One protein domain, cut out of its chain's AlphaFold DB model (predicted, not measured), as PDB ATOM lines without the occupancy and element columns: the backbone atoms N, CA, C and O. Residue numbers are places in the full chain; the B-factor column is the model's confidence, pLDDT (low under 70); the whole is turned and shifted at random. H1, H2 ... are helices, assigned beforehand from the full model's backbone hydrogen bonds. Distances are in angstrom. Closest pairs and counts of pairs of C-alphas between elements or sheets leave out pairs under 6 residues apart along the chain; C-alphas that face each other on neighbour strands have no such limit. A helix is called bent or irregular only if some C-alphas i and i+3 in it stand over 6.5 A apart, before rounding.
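This is residues 19 to 41 and 66 to 86 of the 91 residues of an uncharacterized protein of Pyxidicoccus fallax (UniProt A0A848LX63). One long helix, H1, with a small kink in it, makes the longest axis, and two shorter helices, H3 and the short H2, cover one side of it. H3 crosses H1 at a steep tilt, while H2 packs on H1 nearer to its first residue; a tight link joins H2 to H3, and a cut separates H1 from them. The printed part has 44 residues with three named helices, in the order H1, H2, H3 along the chain, and no named strand, and its class is all helix. The whole is compact, with a radius of gyration of the C-alphas of 10.4 A, and only just elongated, with spans of 33 by 17 by 15 A.

Begin with the longest helix, H1, residues 19 to 41, and look near residue 28, where it has a kink of 25 degrees. H1 is neither bent nor irregular, but only just: C-alphas 24 and 27 are 6.4 A apart. Look next at H3, residues 74 to 86, which touches H1 with 21 pairs of C-alphas within 8 A; the closest are those of Ala 32 and Ala 75, 4.3 A apart. These two helices run the same way at a steep tilt of 53 degrees. Then find H2, residues 66 to 70, which touches residues 24 to 28 of H1 alone; the closest C-alphas are those of Leu 25 and Leu 70, 6.8 A apart. H2 and H3 touch only at the corner by their link, through residues 74 to 78 of H3 alone, and their closest C-alphas, those of Glu 68 and Gly 74, are 5.4 A apart. Along the backbones of H2 and H3 every O i to N i+4 pair is within hydrogen-bond range, while in H1 14 of 19 are.

Find C-alpha 19 at (-13.903, 19.776, -33.547); from there H1 runs 33.8 A to C-alpha 41 at (-31.282, -4.402, -17.459). The five residues of H2 begin at Leu 66 and end at Leu 70. Gly 74 begins H3, which runs 18.3 A to C-alpha 86 at (-37.138, 3.847, -25.410).

The two C-alphas farthest apart are those of Gln 19 and Gly 41, 33.8 A, the two ends of H1. Residues 42 to 65 are cut out and not printed, and across this cut C-alphas 41 and 66 are 27.5 A apart. The link from H2 to H3, three residues, is tight. The mean pLDDT of the printed part is 85.3, and the model's confidence is low, under 70, at residues 19 to 22.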
ATOM      1  N   GLN A  19     -14.319  21.184 -33.454       69.06
ATOM      2  CA  GLN A  19     -13.903  19.776 -33.547       69.06
ATOM      3  C   GLN A  19     -13.273  19.233 -32.245       69.06
ATOM      4  O   GLN A  19     -13.560  18.112 -31.831       69.06
ATOM      5  N   ALA A  20     -12.504  20.062 -31.531       68.19
ATOM      6  CA  ALA A  20     -11.882  19.711 -30.250       68.19
ATOM      7  C   ALA A  20     -12.884  19.477 -29.098       68.19
ATOM      8  O   ALA A  20     -12.575  18.784 -28.128       68.19
ATOM      9  N   GLN A  21     -14.079  20.066 -29.161       69.38
ATOM     10  CA  GLN A  21     -15.160  19.791 -28.212       69.38
ATOM     11  C   GLN A  21     -15.952  18.543 -28.618       69.38
ATOM     12  O   GLN A  21     -16.352  17.778 -27.742       69.38
ATOM     13  N   ALA A  22     -16.105  18.282 -29.920       69.19
ATOM     14  CA  ALA A  22     -16.737  17.060 -30.417       69.19
ATOM     15  C   ALA A  22     -15.960  15.792 -30.008       69.19
ATOM     16  O   ALA A  22     -16.558  14.798 -29.598       69.19
ATOM     17  N   GLU A  23     -14.624  15.837 -30.009       78.19
ATOM     18  CA  GLU A  23     -13.789  14.721 -29.535       78.19
ATOM     19  C   GLU A  23     -14.041  14.370 -28.059       78.19
ATOM     20  O   GLU A  23     -14.011  13.197 -27.677       78.19
ATOM     21  N   LYS A  24     -14.378  15.367 -27.230       81.94
ATOM     22  CA  LYS A  24     -14.702  15.172 -25.807       81.94
ATOM     23  C   LYS A  24     -16.063  14.510 -25.588       81.94
ATOM     24  O   LYS A  24     -16.299  13.983 -24.504       81.94
ATOM     25  N   LEU A  25     -16.941  14.488 -26.594       81.25
ATOM     26  CA  LEU A  25     -18.257  13.851 -26.490       81.25
ATOM     27  C   LEU A  25     -18.180  12.330 -26.590       81.25
ATOM     28  O   LEU A  25     -18.966  11.644 -25.946       81.25
ATOM     29  N   SER A  26     -17.218  11.787 -27.339       81.62
ATOM     30  CA  SER A  26     -17.055  10.334 -27.493       81.62
ATOM     31  C   SER A  26     -17.041   9.555 -26.164       81.62
ATOM     32  O   SER A  26     -17.802   8.590 -26.047       81.62
ATOM     33  N   PRO A  27     -16.231   9.920 -25.149       86.69
ATOM     34  CA  PRO A  27     -16.255   9.222 -23.863       86.69
ATOM     35  C   PRO A  27     -17.592   9.381 -23.124       86.69
ATOM     36  O   PRO A  27     -18.098   8.394 -22.598       86.69
ATOM     37  N   VAL A  28     -18.201  10.572 -23.154       88.69
ATOM     38  CA  VAL A  28     -19.511  10.836 -22.529       88.69
ATOM     39  C   VAL A  28     -20.596   9.953 -23.139       88.69
ATOM     40  O   VAL A  28     -21.376   9.333 -22.421       88.69
ATOM     41  N   VAL A  29     -20.629   9.857 -24.468       85.62
ATOM     42  CA  VAL A  29     -21.594   9.043 -25.215       85.62
ATOM     43  C   VAL A  29     -21.420   7.558 -24.889       85.62
ATOM     44  O   VAL A  29     -22.400   6.868 -24.615       85.62
ATOM     45  N   ARG A  30     -20.178   7.055 -24.852       85.75
ATOM     46  CA  ARG A  30     -19.899   5.663 -24.452       85.75
ATOM     47  C   ARG A  30     -20.373   5.373 -23.031       85.75
ATOM     48  O   ARG A  30     -20.985   4.334 -22.792       85.75
ATOM     49  N   GLU A  31     -20.102   6.283 -22.102       90.81
ATOM     50  CA  GLU A  31     -20.531   6.140 -20.715       90.81
ATOM     51  C   GLU A  31     -22.060   6.183 -20.588       90.81
ATOM     52  O   GLU A  31     -22.644   5.362 -19.880       90.81
ATOM     53  N   ALA A  32     -22.726   7.065 -21.335       89.94
ATOM     54  CA  ALA A  32     -24.182   7.118 -21.393       89.94
ATOM     55  C   ALA A  32     -24.785   5.794 -21.887       89.94
ATOM     56  O   ALA A  32     -25.762   5.317 -21.316       89.94
ATOM     57  N   PHE A  33     -24.185   5.145 -22.891       86.69
ATOM     58  CA  PHE A  33     -24.651   3.835 -23.355       86.69
ATOM     59  C   PHE A  33     -24.443   2.718 -22.335       86.69
ATOM     60  O   PHE A  33     -25.322   1.870 -22.183       86.69
ATOM     61  N   ALA A  34     -23.324   2.722 -21.608       87.69
ATOM     62  CA  ALA A  34     -23.109   1.769 -20.521       87.69
ATOM     63  C   ALA A  34     -24.190   1.924 -19.436       87.69
ATOM     64  O   ALA A  34     -24.829   0.947 -19.042       87.69
ATOM     65  N   ARG A  35     -24.472   3.166 -19.032       91.12
ATOM     66  CA  ARG A  35     -25.520   3.491 -18.052       91.12
ATOM     67  C   ARG A  35     -26.916   3.138 -18.564       91.12
ATOM     68  O   ARG A  35     -27.723   2.589 -17.818       91.12
ATOM     69  N   LEU A  36     -27.198   3.383 -19.842       87.19
ATOM     70  CA  LEU A  36     -28.452   2.981 -20.476       87.19
ATOM     71  C   LEU A  36     -28.641   1.460 -20.423       87.19
ATOM     72  O   LEU A  36     -29.726   0.995 -20.084       87.19
ATOM     73  N   ALA A  37     -27.597   0.681 -20.717       82.69
ATOM     74  CA  ALA A  37     -27.659  -0.775 -20.632       82.69
ATOM     75  C   ALA A  37     -27.992  -1.249 -19.206       82.69
ATOM     76  O   ALA A  37     -28.808  -2.157 -19.038       82.69
ATOM     77  N   GLU A  38     -27.438  -0.600 -18.176       87.06
ATOM     78  CA  GLU A  38     -27.806  -0.876 -16.783       87.06
ATOM     79  C   GLU A  38     -29.272  -0.548 -16.486       87.06
ATOM     80  O   GLU A  38     -29.966  -1.354 -15.861       87.06
ATOM     81  N   LEU A  39     -29.762   0.614 -16.936       87.50
ATOM     82  CA  LEU A  39     -31.157   1.026 -16.753       87.50
ATOM     83  C   LEU A  39     -32.121   0.034 -17.412       87.50
ATOM     84  O   LEU A  39     -33.083  -0.408 -16.785       87.50
ATOM     85  N   LEU A  40     -31.832  -0.367 -18.650       81.94
ATOM     86  CA  LEU A  40     -32.624  -1.347 -19.391       81.94
ATOM     87  C   LEU A  40     -32.574  -2.733 -18.738       81.94
ATOM     88  O   LEU A  40     -33.593  -3.414 -18.681       81.94
ATOM     89  N   GLY A  41     -31.423  -3.140 -18.191       78.06
ATOM     90  CA  GLY A  41     -31.282  -4.402 -17.459       78.06
ATOM     91  C   GLY A  41     -32.083  -4.457 -16.153       78.06
ATOM     92  O   GLY A  41     -32.449  -5.541 -15.704       78.06
ATOM     93  N   LEU A  66     -24.455  21.300 -25.116       82.25
ATOM     94  CA  LEU A  66     -23.099  20.753 -25.115       82.25
ATOM     95  C   LEU A  66     -22.437  20.840 -23.731       82.25
ATOM     96  O   LEU A  66     -21.818  19.876 -23.288       82.25
ATOM     97  N   ASP A  67     -22.604  21.965 -23.033       86.06
ATOM     98  CA  ASP A  67     -22.040  22.164 -21.694       86.06
ATOM     99  C   ASP A  67     -22.650  21.196 -20.672       86.06
ATOM    100  O   ASP A  67     -21.952  20.676 -19.801       86.06
ATOM    101  N   GLU A  68     -23.943  20.891 -20.801       87.00
ATOM    102  CA  GLU A  68     -24.597  19.884 -19.965       87.00
ATOM    103  C   GLU A  68     -24.097  18.470 -20.261       87.00
ATOM    104  O   GLU A  68     -23.916  17.688 -19.327       87.00
ATOM    105  N   LEU A  69     -23.848  18.147 -21.535       87.25
ATOM    106  CA  LEU A  69     -23.278  16.863 -21.949       87.25
ATOM    107  C   LEU A  69     -21.843  16.684 -21.450       87.25
ATOM    108  O   LEU A  69     -21.493  15.615 -20.964       87.25
ATOM    109  N   LEU A  70     -21.013  17.720 -21.540       88.06
ATOM    110  CA  LEU A  70     -19.625  17.670 -21.075       88.06
ATOM    111  C   LEU A  70     -19.496  17.838 -19.551       88.06
ATOM    112  O   LEU A  70     -18.412  17.650 -18.996       88.06
ATOM    113  N   GLY A  71     -20.588  18.187 -18.871       90.19
ATOM    114  CA  GLY A  71     -20.630  18.347 -17.426       90.19
ATOM    115  C   GLY A  71     -20.567  17.020 -16.652       90.19
ATOM    116  O   GLY A  71     -20.784  15.942 -17.207       90.19
ATOM    117  N   PRO A  72     -20.369  17.074 -15.319       91.25
ATOM    118  CA  PRO A  72     -20.152  15.889 -14.474       91.25
ATOM    119  C   PRO A  72     -21.283  14.851 -14.482       91.25
ATOM    120  O   PRO A  72     -21.082  13.722 -14.052       91.25
ATOM    121  N   ARG A  73     -22.486  15.243 -14.917       92.50
ATOM    122  CA  ARG A  73     -23.684  14.389 -14.980       92.50
ATOM    123  C   ARG A  73     -24.221  14.229 -16.403       92.50
ATOM    124  O   ARG A  73     -25.344  13.762 -16.575       92.50
ATOM    125  N   GLY A  74     -23.464  14.643 -17.420       91.06
ATOM    126  CA  GLY A  74     -23.935  14.629 -18.803       91.06
ATOM    127  C   GLY A  74     -24.236  13.222 -19.308       91.06
ATOM    128  O   GLY A  74     -25.296  12.993 -19.888       91.06
ATOM    129  N   ALA A  75     -23.370  12.256 -18.983       91.31
ATOM    130  CA  ALA A  75     -23.578  10.850 -19.325       91.31
ATOM    131  C   ALA A  75     -24.831  10.257 -18.652       91.31
ATOM    132  O   ALA A  75     -25.608   9.566 -19.310       91.31
ATOM    133  N   ASP A  76     -25.061  10.564 -17.368       93.94
ATOM    134  CA  ASP A  76     -26.271  10.154 -16.640       93.94
ATOM    135  C   ASP A  76     -27.533  10.700 -17.304       93.94
ATOM    136  O   ASP A  76     -28.467   9.956 -17.598       93.94
ATOM    137  N   ARG A  77     -27.548  12.009 -17.581       91.62
ATOM    138  CA  ARG A  77     -28.707  12.675 -18.182       91.62
ATOM    139  C   ARG A  77     -29.002  12.167 -19.583       91.62
ATOM    140  O   ARG A  77     -30.167  11.965 -19.918       91.62
ATOM    141  N   LEU A  78     -27.968  11.949 -20.395       89.88
ATOM    142  CA  LEU A  78     -28.136  11.379 -21.725       89.88
ATOM    143  C   LEU A  78     -28.730   9.968 -21.627       89.88
ATOM    144  O   LEU A  78     -29.729   9.688 -22.283       89.88
ATOM    145  N   ALA A  79     -28.191   9.111 -20.754       90.31
ATOM    146  CA  ALA A  79     -28.716   7.764 -20.530       90.31
ATOM    147  C   ALA A  79     -30.189   7.768 -20.090       90.31
ATOM    148  O   ALA A  79     -30.992   6.992 -20.609       90.31
ATOM    149  N   GLU A  80     -30.562   8.659 -19.169       91.06
ATOM    150  CA  GLU A  80     -31.942   8.813 -18.701       91.06
ATOM    151  C   GLU A  80     -32.888   9.255 -19.822       91.06
ATOM    152  O   GLU A  80     -33.972   8.685 -19.959       91.06
ATOM    153  N   GLN A  81     -32.495  10.222 -20.658       89.06
ATOM    154  CA  GLN A  81     -33.332  10.659 -21.779       89.06
ATOM    155  C   GLN A  81     -33.498   9.566 -22.839       89.06
ATOM    156  O   GLN A  81     -34.613   9.338 -23.314       89.06
ATOM    157  N   LEU A  82     -32.415   8.858 -23.178       86.62
ATOM    158  CA  LEU A  82     -32.467   7.704 -24.079       86.62
ATOM    159  C   LEU A  82     -33.417   6.637 -23.518       86.62
ATOM    160  O   LEU A  82     -34.311   6.166 -24.217       86.62
ATOM    161  N   TYR A  83     -33.283   6.309 -22.231       86.62
ATOM    162  CA  TYR A  83     -34.149   5.350 -21.549       86.62
ATOM    163  C   TYR A  83     -35.621   5.775 -21.589       86.62
ATOM    164  O   TYR A  83     -36.491   4.967 -21.916       86.62
ATOM    165  N   GLN A  84     -35.912   7.047 -21.308       86.38
ATOM    166  CA  GLN A  84     -37.268   7.586 -21.375       86.38
ATOM    167  C   GLN A  84     -37.851   7.517 -22.785       86.38
ATOM    168  O   GLN A  84     -39.020   7.178 -22.925       86.38
ATOM    169  N   ARG A  85     -37.063   7.784 -23.832       82.62
ATOM    170  CA  ARG A  85     -37.521   7.657 -25.226       82.62
ATOM    171  C   ARG A  85     -37.810   6.209 -25.610       82.62
ATOM    172  O   ARG A  85     -38.814   5.941 -26.261       82.62
ATOM    173  N   ILE A  86     -36.973   5.281 -25.155       80.38
ATOM    174  CA  ILE A  86     -37.138   3.847 -25.410       80.38
ATOM    175  C   ILE A  86     -38.368   3.290 -24.682       80.38
ATOM    176  O   ILE A  86     -39.152   2.545 -25.262       80.38
TER     177      ILE A  86